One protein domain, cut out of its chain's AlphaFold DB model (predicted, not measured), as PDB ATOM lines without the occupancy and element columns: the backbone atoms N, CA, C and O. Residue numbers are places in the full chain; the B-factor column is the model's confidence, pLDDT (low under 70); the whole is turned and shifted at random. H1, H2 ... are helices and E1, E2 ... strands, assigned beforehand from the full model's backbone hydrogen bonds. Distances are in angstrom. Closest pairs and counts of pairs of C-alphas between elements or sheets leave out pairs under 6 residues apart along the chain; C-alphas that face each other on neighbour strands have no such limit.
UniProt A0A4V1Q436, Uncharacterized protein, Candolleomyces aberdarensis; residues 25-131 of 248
ATOM      1  N   LYS A  25     446.358 426.956 381.221       61.47
ATOM      2  CA  LYS A  25     444.994 427.037 380.711       61.47
ATOM      3  C   LYS A  25     444.487 428.366 381.257       61.47
ATOM      4  O   LYS A  25     444.361 428.489 382.474       61.47
ATOM      5  N   GLU A  26     444.338 429.371 380.394       68.31
ATOM      6  CA  GLU A  26     443.741 430.646 380.786       68.31
ATOM      7  C   GLU A  26     442.517 430.337 381.644       68.31
ATOM      8  O   GLU A  26     441.691 429.495 381.269       68.31
ATOM      9  N   ILE A  27     442.475 430.919 382.845       71.88
ATOM     10  CA  ILE A  27     441.364 430.718 383.767       71.88
ATOM     11  C   ILE A  27     440.146 431.278 383.053       71.88
ATOM     12  O   ILE A  27     439.950 432.484 382.942       71.88
ATOM     13  N   CYS A  28     439.365 430.373 382.488       71.69
ATOM     14  CA  CYS A  28     438.125 430.735 381.867       71.69
ATOM     15  C   CYS A  28     437.131 431.073 382.980       71.69
ATOM     16  O   CYS A  28     436.825 430.224 383.816       71.69
ATOM     17  N   ASN A  29     436.587 432.288 382.933       78.81
ATOM     18  CA  ASN A  29     435.548 432.756 383.857       78.81
ATOM     19  C   ASN A  29     434.199 432.028 383.687       78.81
ATOM     20  O   ASN A  29     433.280 432.231 384.473       78.81
ATOM     21  N   GLY A  30     434.093 431.171 382.674       83.44
ATOM     22  CA  GLY A  30     432.885 430.467 382.290       83.44
ATOM     23  C   GLY A  30     431.856 431.370 381.606       83.44
ATOM     24  O   GLY A  30     431.921 432.594 381.669       83.44
ATOM     25  N   TYR A  31     430.902 430.748 380.926       88.19
ATOM     26  CA  TYR A  31     429.760 431.388 380.292       88.19
ATOM     27  C   TYR A  31     428.493 431.033 381.067       88.19
ATOM     28  O   TYR A  31     428.197 429.856 381.275       88.19
ATOM     29  N   ARG A  32     427.735 432.037 381.502       90.44
ATOM     30  CA  ARG A  32     426.476 431.822 382.218       90.44
ATOM     31  C   ARG A  32     425.336 431.696 381.212       90.44
ATOM     32  O   ARG A  32     425.005 432.673 380.552       90.44
ATOM     33  N   LEU A  33     424.717 430.518 381.129       91.00
ATOM     34  CA  LEU A  33     423.531 430.331 380.291       91.00
ATOM     35  C   LEU A  33     422.364 431.205 380.795       91.00
ATOM     36  O   LEU A  33     422.095 431.199 382.003       91.00
ATOM     37  N   PRO A  34     421.642 431.910 379.905       92.94
ATOM     38  CA  PRO A  34     420.406 432.600 380.257       92.94
ATOM     39  C   PRO A  34     419.288 431.567 380.441       92.94
ATOM     40  O   PRO A  34     418.682 431.085 379.492       92.94
ATOM     41  N   ILE A  35     419.048 431.168 381.689       93.19
ATOM     42  CA  ILE A  35     418.022 430.175 382.023       93.19
ATOM     43  C   ILE A  35     416.757 430.915 382.466       93.19
ATOM     44  O   ILE A  35     416.841 431.713 383.407       93.19
ATOM     45  N   PRO A  36     415.592 430.657 381.841       93.06
ATOM     46  CA  PRO A  36     414.339 431.281 382.240       93.06
ATOM     47  C   PRO A  36     414.007 431.026 383.715       93.06
ATOM     48  O   PRO A  36     414.293 429.960 384.271       93.06
ATOM     49  N   HIS A  37     413.371 432.002 384.363       94.44
ATOM     50  CA  HIS A  37     412.967 431.870 385.761       94.44
ATOM     51  C   HIS A  37     412.064 430.645 385.973       94.44
ATOM     52  O   HIS A  37     411.142 430.394 385.202       94.44
ATOM     53  N   GLY A  38     412.326 429.890 387.044       93.88
ATOM     54  CA  GLY A  38     411.569 428.680 387.387       93.88
ATOM     55  C   GLY A  38     412.048 427.400 386.697       93.88
ATOM     56  O   GLY A  38     411.559 426.322 387.031       93.88
ATOM     57  N   TYR A  39     413.031 427.482 385.797       93.62
ATOM     58  CA  TYR A  39     413.600 426.311 385.137       93.62
ATOM     59  C   TYR A  39     414.940 425.906 385.746       93.62
ATOM     60  O   TYR A  39     415.790 426.734 386.075       93.62
ATOM     61  N   SER A  40     415.140 424.593 385.872       93.12
ATOM     62  CA  SER A  40     416.451 424.036 386.190       93.12
ATOM     63  C   SER A  40     417.301 423.979 384.916       93.12
ATOM     64  O   SER A  40     416.816 423.484 383.893       93.12
ATOM     65  N   PRO A  41     418.580 424.386 384.958       92.19
ATOM     66  CA  PRO A  41     419.491 424.287 383.817       92.19
ATOM     67  C   PRO A  41     419.638 422.847 383.300       92.19
ATOM     68  O   PRO A  41     419.841 422.634 382.109       92.19
ATOM     69  N   HIS A  42     419.455 421.854 384.176       92.31
ATOM     70  CA  HIS A  42     419.462 420.432 383.824       92.31
ATOM     71  C   HIS A  42     418.214 419.967 383.061       92.31
ATOM     72  O   HIS A  42     418.216 418.892 382.473       92.31
ATOM     73  N   LEU A  43     417.129 420.738 383.085       95.12
ATOM     74  CA  LEU A  43     415.908 420.390 382.361       95.12
ATOM     75  C   LEU A  43     415.877 420.999 380.961       95.12
ATOM     76  O   LEU A  43     415.258 420.417 380.074       95.12
ATOM     77  N   VAL A  44     416.524 422.145 380.761       95.56
ATOM     78  CA  VAL A  44     416.456 422.884 379.491       95.56
ATOM     79  C   VAL A  44     417.674 422.659 378.599       95.56
ATOM     80  O   VAL A  44     417.549 422.762 377.384       95.56
ATOM     81  N   TYR A  45     418.833 422.310 379.166       95.69
ATOM     82  CA  TYR A  45     420.042 422.100 378.374       95.69
ATOM     83  C   TYR A  45     419.990 420.773 377.582       95.69
ATOM     84  O   TYR A  45     419.675 419.730 378.165       95.69
ATOM     85  N   PRO A  46     420.315 420.772 376.275       96.62
ATOM     86  CA  PRO A  46     420.276 419.585 375.416       96.62
ATOM     87  C   PRO A  46     421.537 418.714 375.566       96.62
ATOM     88  O   PRO A  46     422.465 418.771 374.763       96.62
ATOM     89  N   PHE A  47     421.587 417.893 376.617       94.81
ATOM     90  CA  PHE A  47     422.762 417.065 376.944       94.81
ATOM     91  C   PHE A  47     423.208 416.133 375.815       94.81
ATOM     92  O   PHE A  47     424.407 415.963 375.604       94.81
ATOM     93  N   ALA A  48     422.256 415.582 375.064       95.88
ATOM     94  CA  ALA A  48     422.519 414.654 373.968       95.88
ATOM     95  C   ALA A  48     423.287 415.291 372.790       95.88
ATOM     96  O   ALA A  48     423.867 414.573 371.973       95.88
ATOM     97  N   LEU A  49     423.379 416.627 372.711       95.81
ATOM     98  CA  LEU A  49     424.254 417.272 371.726       95.81
ATOM     99  C   LEU A  49     425.730 416.951 371.933       95.81
ATOM    100  O   LEU A  49     426.463 416.900 370.954       95.81
ATOM    101  N   HIS A  50     426.170 416.691 373.163       93.12
ATOM    102  CA  HIS A  50     427.566 416.322 373.425       93.12
ATOM    103  C   HIS A  50     427.926 414.923 372.918       93.12
ATOM    104  O   HIS A  50     429.100 414.628 372.724       93.12
ATOM    105  N   GLU A  51     426.934 414.061 372.687       94.75
ATOM    106  CA  GLU A  51     427.151 412.726 372.113       94.75
ATOM    107  C   GLU A  51     427.168 412.754 370.582       94.75
ATOM    108  O   GLU A  51     427.822 411.931 369.944       94.75
ATOM    109  N   THR A  52     426.445 413.702 369.984       96.25
ATOM    110  CA  THR A  52     426.253 413.796 368.528       96.25
ATOM    111  C   THR A  52     427.153 414.840 367.870       96.25
ATOM    112  O   THR A  52     427.423 414.751 366.671       96.25
ATOM    113  N   GLN A  53     427.639 415.823 368.630       94.44
ATOM    114  CA  GLN A  53     428.455 416.927 368.141       94.44
ATOM    115  C   GLN A  53     429.714 417.098 368.994       94.44
ATOM    116  O   GLN A  53     429.680 417.035 370.220       94.44
ATOM    117  N   ASN A  54     430.837 417.395 368.336       92.38
ATOM    118  CA  ASN A  54     432.094 417.734 369.006       92.38
ATOM    119  C   ASN A  54     432.060 419.191 369.490       92.38
ATOM    120  O   ASN A  54     432.671 420.075 368.883       92.38
ATOM    121  N   LEU A  55     431.304 419.455 370.556       91.56
ATOM    122  CA  LEU A  55     431.198 420.793 371.132       91.56
ATOM    123  C   LEU A  55     432.514 421.177 371.839       91.56
ATOM    124  O   LEU A  55     433.071 420.372 372.586       91.56
ATOM    125  N   PRO A  56     433.043 422.401 371.641       89.38
ATOM    126  CA  PRO A  56     434.313 422.821 372.239       89.38
ATOM    127  C   PRO A  56     434.224 423.159 373.738       89.38
ATOM    128  O   PRO A  56     435.188 423.675 374.307       89.38
ATOM    129  N   TRP A  57     433.086 422.891 374.383       89.38
ATOM    130  CA  TRP A  57     432.861 423.111 375.808       89.38
ATOM    131  C   TRP A  57     432.351 421.856 376.488       89.38
ATOM    132  O   TRP A  57     431.700 421.023 375.870       89.38
ATOM    133  N   ASP A  58     432.603 421.772 377.789       86.56
ATOM    134  CA  ASP A  58     432.006 420.758 378.646       86.56
ATOM    135  C   ASP A  58     430.905 421.396 379.501       86.56
ATOM    136  O   ASP A  58     430.997 422.563 379.907       86.56
ATOM    137  N   TYR A  59     429.847 420.640 379.772       85.75
ATOM    138  CA  TYR A  59     428.787 421.075 380.667       85.75
ATOM    139  C   TYR A  59     429.177 420.750 382.112       85.75
ATOM    140  O   TYR A  59     429.071 419.616 382.570       85.75
ATOM    141  N   SER A  60     429.589 421.767 382.871       82.44
ATOM    142  CA  SER A  60     429.876 421.622 384.301       82.44
ATOM    143  C   SER A  60     428.949 422.495 385.139       82.44
ATOM    144  O   SER A  60     429.009 423.716 385.069       82.44
ATOM    145  N   PHE A  61     428.128 421.900 386.003       70.75
ATOM    146  CA  PHE A  61     427.234 422.664 386.876       70.75
ATOM    147  C   PHE A  61     427.913 423.072 388.192       70.75
ATOM    148  O   PHE A  61     427.463 422.738 389.285       70.75
ATOM    149  N   ARG A  62     429.036 423.791 388.117       74.44
ATOM    150  CA  ARG A  62     429.557 424.520 389.280       74.44
ATOM    151  C   ARG A  62     429.123 425.973 389.111       74.44
ATOM    152  O   ARG A  62     429.647 426.674 388.260       74.44
ATOM    153  N   GLN A  63     428.109 426.389 389.874       68.38
ATOM    154  CA  GLN A  63     427.568 427.763 389.893       68.38
ATOM    155  C   GLN A  63     426.843 428.236 388.611       68.38
ATOM    156  O   GLN A  63     426.587 429.427 388.462       68.38
ATOM    157  N   GLY A  64     426.454 427.328 387.707       66.94
ATOM    158  CA  GLY A  64     425.691 427.683 386.499       66.94
ATOM    159  C   GLY A  64     426.525 428.278 385.357       66.94
ATOM    160  O   GLY A  64     425.966 428.937 384.481       66.94
ATOM    161  N   PHE A  65     427.841 428.044 385.361       78.00
ATOM    162  CA  PHE A  65     428.753 428.473 384.304       78.00
ATOM    163  C   PHE A  65     429.233 427.280 383.466       78.00
ATOM    164  O   PHE A  65     429.686 426.276 384.006       78.00
ATOM    165  N   ILE A  66     429.195 427.410 382.142       80.81
ATOM    166  CA  ILE A  66     429.856 426.509 381.190       80.81
ATOM    167  C   ILE A  66     431.317 426.943 381.058       80.81
ATOM    168  O   ILE A  66     431.583 428.106 380.778       80.81
ATOM    169  N   SER A  67     432.291 426.051 381.218       74.75
ATOM    170  CA  SER A  67     433.701 426.434 381.072       74.75
ATOM    171  C   SER A  67     434.125 426.525 379.596       74.75
ATOM    172  O   SER A  67     434.164 425.488 378.939       74.75
ATOM    173  N   CYS A  68     434.480 427.715 379.086       70.81
ATOM    174  CA  CYS A  68     435.594 427.974 378.136       70.81
ATOM    175  C   CYS A  68     435.631 429.428 377.596       70.81
ATOM    176  O   CYS A  68     434.723 430.232 377.805       70.81
ATOM    177  N   ALA A  69     436.754 429.796 376.971       63.66
ATOM    178  CA  ALA A  69     436.979 431.116 376.385       63.66
ATOM    179  C   ALA A  69     436.312 431.227 374.999       63.66
ATOM    180  O   ALA A  69     436.397 430.292 374.206       63.66
ATOM    181  N   LYS A  70     435.703 432.387 374.700       77.88
ATOM    182  CA  LYS A  70     435.085 432.763 373.403       77.88
ATOM    183  C   LYS A  70     433.806 432.012 372.994       77.88
ATOM    184  O   LYS A  70     433.499 431.900 371.812       77.88
ATOM    185  N   LEU A  71     433.031 431.527 373.963       86.31
ATOM    186  CA  LEU A  71     431.751 430.865 373.687       86.31
ATOM    187  C   LEU A  71     430.662 431.769 373.123       86.31
ATOM    188  O   LEU A  71     429.809 431.288 372.387       86.31
ATOM    189  N   GLU A  72     430.684 433.052 373.463       85.12
ATOM    190  CA  GLU A  72     429.644 433.996 373.049       85.12
ATOM    191  C   GLU A  72     429.548 434.120 371.521       85.12
ATOM    192  O   GLU A  72     428.463 434.286 370.977       85.12
ATOM    193  N   GLU A  73     430.657 433.925 370.809       89.94
ATOM    194  CA  GLU A  73     430.702 433.956 369.344       89.94
ATOM    195  C   GLU A  73     430.420 432.581 368.707       89.94
ATOM    196  O   GLU A  73     430.380 432.445 367.482       89.94
ATOM    197  N   ASN A  74     430.232 431.528 369.510       92.56
ATOM    198  CA  ASN A  74     429.990 430.192 368.990       92.56
ATOM    199  C   ASN A  74     428.539 430.045 368.511       92.56
ATOM    200  O   ASN A  74     427.603 430.023 369.308       92.56
ATOM    201  N   LYS A  75     428.367 429.857 367.198       95.44
ATOM    202  CA  LYS A  75     427.048 429.697 366.568       95.44
ATOM    203  C   LYS A  75     426.207 428.570 367.182       95.44
ATOM    204  O   LYS A  75     425.018 428.760 367.387       95.44
ATOM    205  N   ALA A  76     426.808 427.424 367.507       94.69
ATOM    206  CA  ALA A  76     426.062 426.304 368.082       94.69
ATOM    207  C   ALA A  76     425.533 426.635 369.485       94.69
ATOM    208  O   ALA A  76     424.419 426.245 369.824       94.69
ATOM    209  N   LEU A  77     426.289 427.394 370.289       94.19
ATOM    210  CA  LEU A  77     425.800 427.857 371.586       94.19
ATOM    211  C   LEU A  77     424.657 428.866 371.426       94.19
ATOM    212  O   LEU A  77     423.662 428.752 372.136       94.19
ATOM    213  N   GLN A  78     424.774 429.807 370.487       95.38
ATOM    214  CA  GLN A  78     423.709 430.772 370.190       95.38
ATOM    215  C   GLN A  78     422.418 430.069 369.746       95.38
ATOM    216  O   GLN A  78     421.346 430.376 370.258       95.38
ATOM    217  N   ASP A  79     422.520 429.047 368.892       96.38
ATOM    218  CA  ASP A  79     421.368 428.241 368.474       96.38
ATOM    219  C   ASP A  79     420.731 427.480 369.657       96.38
ATOM    220  O   ASP A  79     419.510 427.326 369.710       96.38
ATOM    221  N   ILE A  80     421.532 427.000 370.619       95.88
ATOM    222  CA  ILE A  80     421.026 426.365 371.850       95.88
ATOM    223  C   ILE A  80     420.318 427.389 372.740       95.88
ATOM    224  O   ILE A  80     419.240 427.095 373.250       95.88
ATOM    225  N   ILE A  81     420.901 428.576 372.923       95.38
ATOM    226  CA  ILE A  81     420.313 429.658 373.725       95.38
ATOM    227  C   ILE A  81     418.963 430.066 373.141       95.38
ATOM    228  O   ILE A  81     417.968 430.044 373.861       95.38
ATOM    229  N   GLN A  82     418.908 430.313 371.831       96.50
ATOM    230  CA  GLN A  82     417.669 430.672 371.144       96.50
ATOM    231  C   GLN A  82     416.574 429.624 371.372       96.50
ATOM    232  O   GLN A  82     415.422 429.958 371.611       96.50
ATOM    233  N   ARG A  83     416.925 428.334 371.368       96.56
ATOM    234  CA  ARG A  83     415.970 427.240 371.617       96.56
ATOM    235  C   ARG A  83     415.550 427.099 373.073       96.56
ATOM    236  O   ARG A  83     414.460 426.599 373.338       96.56
ATOM    237  N   ILE A  84     416.401 427.483 374.020       95.56
ATOM    238  CA  ILE A  84     416.016 427.563 375.432       95.56
ATOM    239  C   ILE A  84     414.983 428.683 375.621       95.56
ATOM    240  O   ILE A  84     414.059 428.514 376.416       95.56
ATOM    241  N   GLU A  85     415.121 429.787 374.885       95.12
ATOM    242  CA  GLU A  85     414.215 430.939 374.942       95.12
ATOM    243  C   GLU A  85     412.894 430.693 374.199       95.12
ATOM    244  O   GLU A  85     411.823 430.837 374.788       95.12
ATOM    245  N   ASP A  86     412.959 430.259 372.940       96.12
ATOM    246  CA  ASP A  86     411.783 430.071 372.077       96.12
ATOM    247  C   ASP A  86     411.082 428.722 372.293       96.12
ATOM    248  O   ASP A  86     409.929 428.527 371.899       96.12
ATOM    249  N   GLY A  87     411.784 427.769 372.903       95.31
ATOM    250  CA  GLY A  87     411.395 426.369 372.947       95.31
ATOM    251  C   GLY A  87     411.872 425.571 371.729       95.31
ATOM    252  O   GLY A  87     412.327 426.091 370.711       95.31
ATOM    253  N   VAL A  88     411.769 424.247 371.846       96.31
ATOM    254  CA  VAL A  88     412.145 423.300 370.791       96.31
ATOM    255  C   VAL A  88     410.874 422.731 370.175       96.31
ATOM    256  O   VAL A  88     410.016 422.209 370.890       96.31
ATOM    257  N   HIS A  89     410.755 422.811 368.851       95.75
ATOM    258  CA  HIS A  89     409.608 422.262 368.128       95.75
ATOM    259  C   HIS A  89     409.531 420.736 368.285       95.75
ATOM    260  O   HIS A  89     410.565 420.070 368.242       95.75
ATOM    261  N   GLU A  90     408.327 420.163 368.393       93.69
ATOM    262  CA  GLU A  90     408.115 418.724 368.651       93.69
ATOM    263  C   GLU A  90     408.722 417.789 367.595       93.69
ATOM    264  O   GLU A  90     409.008 416.632 367.884       93.69
ATOM    265  N   THR A  91     408.898 418.274 366.365       96.12
ATOM    266  CA  THR A  91     409.492 417.499 365.260       96.12
ATOM    267  C   THR A  91     411.009 417.649 365.162       96.12
ATOM    268  O   THR A  91     411.602 417.160 364.201       96.12
ATOM    269  N   SER A  92     411.635 418.393 366.075       96.50
ATOM    270  CA  SER A  92     413.089 418.543 366.076       96.50
ATOM    271  C   SER A  92     413.748 417.210 366.452       96.50
ATOM    272  O   SER A  92     413.152 416.414 367.179       96.50
ATOM    273  N   PRO A  93     414.979 416.940 365.986       97.38
ATOM    274  CA  PRO A  93     415.724 415.770 366.438       97.38
ATOM    275  C   PRO A  93     415.895 415.761 367.961       97.38
ATOM    276  O   PRO A  93     416.104 416.815 368.573       97.38
ATOM    277  N   PHE A  94     415.825 414.575 368.572       96.88
ATOM    278  CA  PHE A  94     415.818 414.426 370.030       96.88
ATOM    279  C   PHE A  94     417.069 414.976 370.707       96.88
ATOM    280  O   PHE A  94     416.968 415.422 371.850       96.88
ATOM    281  N   GLU A  95     418.219 415.013 370.019       96.94
ATOM    282  CA  GLU A  95     419.442 415.562 370.603       96.94
ATOM    283  C   GLU A  95     419.298 417.027 371.035       96.94
ATOM    284  O   GLU A  95     419.974 417.455 371.963       96.94
ATOM    285  N   TYR A  96     418.376 417.776 370.425       97.06
ATOM    286  CA  TYR A  96     418.146 419.187 370.722       97.06
ATOM    287  C   TYR A  96     417.162 419.443 371.861       97.06
ATOM    288  O   TYR A  96     416.986 420.595 372.256       97.06
ATOM    289  N   HIS A  97     416.507 418.410 372.382       97.44
ATOM    290  CA  HIS A  97     415.568 418.568 373.479       97.44
ATOM    291  C   HIS A  97     416.292 418.451 374.823       97.44
ATOM    292  O   HIS A  97     416.991 417.477 375.099       97.44
ATOM    293  N   GLY A  98     416.068 419.424 375.706       96.12
ATOM    294  CA  GLY A  98     416.379 419.254 377.123       96.12
ATOM    295  C   GLY A  98     415.494 418.179 377.767       96.12
ATOM    296  O   GLY A  98     414.397 417.880 377.283       96.12
ATOM    297  N   ILE A  99     415.939 417.624 378.899       96.19
ATOM    298  CA  ILE A  99     415.222 416.564 379.635       96.19
ATOM    299  C   ILE A  99     413.768 416.965 379.932       96.19
ATOM    300  O   ILE A  99     412.852 416.166 379.750       96.19
ATOM    301  N   GLY A 100     413.527 418.215 380.334       95.44
ATOM    302  CA  GLY A 100     412.183 418.724 380.610       95.44
ATOM    303  C   GLY A 100     411.283 418.738 379.371       95.44
ATOM    304  O   GLY A 100     410.111 418.375 379.461       95.44
ATOM    305  N   SER A 101     411.832 419.089 378.203       95.00
ATOM    306  CA  SER A 101     411.100 419.047 376.931       95.00
ATOM    307  C   SER A 101     410.751 417.607 376.539       95.00
ATOM    308  O   SER A 101     409.596 417.332 376.218       95.00
ATOM    309  N   LEU A 102     411.697 416.668 376.675       96.31
ATOM    310  CA  LEU A 102     411.448 415.242 376.429       96.31
ATOM    311  C   LEU A 102     410.377 414.670 377.367       96.31
ATOM    312  O   LEU A 102     409.504 413.931 376.922       96.31
ATOM    313  N   MET A 103     410.394 415.038 378.651       96.19
ATOM    314  CA  MET A 103     409.358 414.624 379.603       96.19
ATOM    315  C   MET A 103     407.973 415.145 379.208       96.19
ATOM    316  O   MET A 103     406.988 414.412 379.302       96.19
ATOM    317  N   ASN A 104     407.881 416.399 378.762       94.38
ATOM    318  CA  ASN A 104     406.621 416.979 378.302       94.38
ATOM    319  C   ASN A 104     406.122 416.295 377.023       94.38
ATOM    320  O   ASN A 104     404.945 415.941 376.946       94.38
ATOM    321  N   LEU A 105     407.018 416.030 376.070       95.00
ATOM    322  CA  LEU A 105     406.700 415.282 374.857       95.00
ATOM    323  C   LEU A 105     406.205 413.867 375.187       95.00
ATOM    324  O   LEU A 105     405.181 413.437 374.661       95.00
ATOM    325  N   ALA A 106     406.880 413.166 376.101       95.94
ATOM    326  CA  ALA A 106     406.478 411.836 376.548       95.94
ATOM    327  C   ALA A 106     405.079 411.845 377.181       95.94
ATOM    328  O   ALA A 106     404.244 411.014 376.831       95.94
ATOM    329  N   LYS A 107     404.778 412.822 378.050       95.88
ATOM    330  CA  LYS A 107     403.433 413.002 378.624       95.88
ATOM    331  C   LYS A 107     402.378 413.252 377.549       95.88
ATOM    332  O   LYS A 107     401.307 412.654 377.600       95.88
ATOM    333  N   HIS A 108     402.676 414.110 376.574       94.19
ATOM    334  CA  HIS A 108     401.754 414.394 375.478       94.19
ATOM    335  C   HIS A 108     401.473 413.140 374.639       94.19
ATOM    336  O   HIS A 108     400.320 412.825 374.355       94.19
ATOM    337  N   LYS A 109     402.516 412.377 374.294       95.12
ATOM    338  CA  LYS A 109     402.375 411.114 373.559       95.12
ATOM    339  C   LYS A 109     401.626 410.056 374.360       95.12
ATOM    340  O   LYS A 109     400.807 409.353 373.777       95.12
ATOM    341  N   GLN A 110     401.825 409.990 375.676       97.56
ATOM    342  CA  GLN A 110     401.041 409.109 376.538       97.56
ATOM    343  C   GLN A 110     399.551 409.465 376.495       97.56
ATOM    344  O   GLN A 110     398.727 408.593 376.245       97.56
ATOM    345  N   ALA A 111     399.206 410.750 376.615       92.12
ATOM    346  CA  ALA A 111     397.817 411.197 376.517       92.12
ATOM    347  C   ALA A 111     397.181 410.863 375.151       92.12
ATOM    348  O   ALA A 111     396.011 410.482 375.088       92.12
ATOM    349  N   GLN A 112     397.943 410.958 374.054       95.62
ATOM    350  CA  GLN A 112     397.477 410.531 372.728       95.62
ATOM    351  C   GLN A 112     397.201 409.022 372.678       95.62
ATOM    352  O   GLN A 112     396.165 408.608 372.158       95.62
ATOM    353  N   ILE A 113     398.102 408.198 373.223       96.81
ATOM    354  CA  ILE A 113     397.927 406.740 373.292       96.81
ATOM    355  C   ILE A 113     396.657 406.390 374.070       96.81
ATOM    356  O   ILE A 113     395.836 405.618 373.572       96.81
ATOM    357  N   ASP A 114     396.465 406.993 375.241       92.94
ATOM    358  CA  ASP A 114     395.307 406.737 376.100       92.94
ATOM    359  C   ASP A 114     393.994 407.099 375.380       92.94
ATOM    360  O   ASP A 114     393.027 406.333 375.403       92.94
ATOM    361  N   ALA A 115     393.974 408.221 374.649       91.75
ATOM    362  CA  ALA A 115     392.826 408.629 373.842       91.75
ATOM    363  C   ALA A 115     392.495 407.609 372.735       91.75
ATOM    364  O   ALA A 115     391.329 407.246 372.551       91.75
ATOM    365  N   TYR A 116     393.504 407.097 372.022       95.12
ATOM    366  CA  TYR A 116     393.297 406.070 370.998       95.12
ATOM    367  C   TYR A 116     392.814 404.743 371.586       95.12
ATOM    368  O   TYR A 116     391.944 404.094 371.002       95.12
ATOM    369  N   GLN A 117     393.330 404.342 372.749       94.44
ATOM    370  CA  GLN A 117     392.877 403.136 373.444       94.44
ATOM    371  C   GLN A 117     391.413 403.245 373.876       94.44
ATOM    372  O   GLN A 117     390.637 402.301 373.684       94.44
ATOM    373  N   LEU A 118     391.011 404.403 374.403       92.38
ATOM    374  CA  LEU A 118     389.622 404.668 374.764       92.38
ATOM    375  C   LEU A 118     388.711 404.611 373.531       92.38
ATOM    376  O   LEU A 118     387.678 403.941 373.551       92.38
ATOM    377  N   GLN A 119     389.114 405.252 372.429       92.19
ATOM    378  CA  GLN A 119     388.371 405.206 371.171       92.19
ATOM    379  C   GLN A 119     388.220 403.769 370.653       92.19
ATOM    380  O   GLN A 119     387.109 403.360 370.305       92.19
ATOM    381  N   GLY A 120     389.307 402.994 370.626       93.31
ATOM    382  CA  GLY A 120     389.283 401.593 370.200       93.31
ATOM    383  C   GLY A 120     388.366 400.736 371.075       93.31
ATOM    384  O   GLY A 120     387.569 399.953 370.556       93.31
ATOM    385  N   SER A 121     388.394 400.945 372.393       93.44
ATOM    386  CA  SER A 121     387.520 400.242 373.342       93.44
ATOM    387  C   SER A 121     386.043 400.561 373.103       93.44
ATOM    388  O   SER A 121     385.208 399.656 373.054       93.44
ATOM    389  N   ASN A 122     385.715 401.833 372.872       87.38
ATOM    390  CA  ASN A 122     384.348 402.263 372.576       87.38
ATOM    391  C   ASN A 122     383.834 401.674 371.252       87.38
ATOM    392  O   ASN A 122     382.692 401.214 371.178       87.38
ATOM    393  N   GLN A 123     384.678 401.627 370.218       92.31
ATOM    394  CA  GLN A 123     384.337 400.995 368.940       92.31
ATOM    395  C   GLN A 123     384.114 399.486 369.093       92.31
ATOM    396  O   GLN A 123     383.124 398.960 368.583       92.31
ATOM    397  N   ALA A 124     384.975 398.793 369.842       93.25
ATOM    398  CA  ALA A 124     384.816 397.368 370.120       93.25
ATOM    399  C   ALA A 124     383.496 397.074 370.854       93.25
ATOM    400  O   ALA A 124     382.753 396.172 370.461       93.25
ATOM    401  N   GLN A 125     383.144 397.876 371.864       92.88
ATOM    402  CA  GLN A 125     381.855 397.755 372.551       92.88
ATOM    403  C   GLN A 125     380.669 398.005 371.613       92.88
ATOM    404  O   GLN A 125     379.656 397.308 371.698       92.88
ATOM    405  N   GLN A 126     380.770 398.981 370.709       89.38
ATOM    406  CA  GLN A 126     379.723 399.249 369.726       89.38
ATOM    407  C   GLN A 126     379.516 398.060 368.780       89.38
ATOM    408  O   GLN A 126     378.371 397.676 368.535       89.38
ATOM    409  N   LEU A 127     380.599 397.461 368.281       93.94
ATOM    410  CA  LEU A 127     380.537 396.271 367.431       93.94
ATOM    411  C   LEU A 127     379.930 395.080 368.174       93.94
ATOM    412  O   LEU A 127     379.069 394.398 367.624       93.94
ATOM    413  N   LEU A 128     380.297 394.879 369.443       94.38
ATOM    414  CA  LEU A 128     379.718 393.821 370.269       94.38
ATOM    415  C   LEU A 128     378.199 393.986 370.413       94.38
ATOM    416  O   LEU A 128     377.456 393.029 370.221       94.38
ATOM    417  N   ARG A 129     377.720 395.212 370.664       89.62
ATOM    418  CA  ARG A 129     376.278 395.515 370.728       89.62
ATOM    419  C   ARG A 129     375.560 395.257 369.401       89.62
ATOM    420  O   ARG A 129     374.392 394.884 369.392       89.62
ATOM    421  N   GLN A 130     376.222 395.485 368.269       94.81
ATOM    422  CA  GLN A 130     375.643 395.176 366.959       94.81
ATOM    423  C   GLN A 130     375.596 393.665 366.709       94.81
ATOM    424  O   GLN A 130     374.590 393.170 366.207       94.81
ATOM    425  N   ALA A 131     376.637 392.931 367.107       94.81
ATOM    426  CA  ALA A 131     376.679 391.478 367.001       94.81
ATOM    427  C   ALA A 131     375.550 390.816 367.807       94.81
ATOM    428  O   ALA A 131     374.850 389.962 367.268       94.81
TER     429      ALA A 131
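AT A GLANCE: This is residues 25 to 131 of the 248 residues of an uncharacterized protein of Candolleomyces aberdarensis (UniProt A0A4V1Q436). One long helix, H4, sticks out with residues 106 to 131 from a small head of loops, H3, the short helices H1 and H2, and the two short strands E1 and E2. The 107 printed residues, mostly helix by class, hold four named helices and two named strands, in the order H1, H2, E1, E2, H3, H4. The whole is extended, radius of gyration of the C-alphas 20.7 A, a rod spanning 79 by 27 by 20 A.

IN THESE COORDINATES: After residues 25 to 40 come H1, residues 41 to 44, from C-alpha 41 at (419.491, 424.287, 383.817); H2, 49 to 52; E1, 58 to 62, 11.5 A; E2, 65 to 67; H3, 75 to 86, 16.2 A; and H4, 99 to 131, 47.7 A, to C-alpha 131 at (376.679, 391.478, 367.001).

HOW THE PARTS SIT: H4 touches H1 with residues 99 to 101 alone, closest C-alphas Leu 43 and Gly 100, 4.4 A. H1 and H3 are close but not clearly touching, closest C-alphas Val 44 and Ile 84, 6.2 A. H2 touches no helix. E1 and E2 meet only at a point: C-alphas 59 and 66 face each other at 5.6 A. Every O i to N i+4 pair is within hydrogen-bond range in H3 and H4; H1 and H2 are too short for one.

THE WHOLE: The printed part has no cut. H3 to H4 is a long link. Residues 25 to 26, 63 to 64 and 69 have pLDDT under 70.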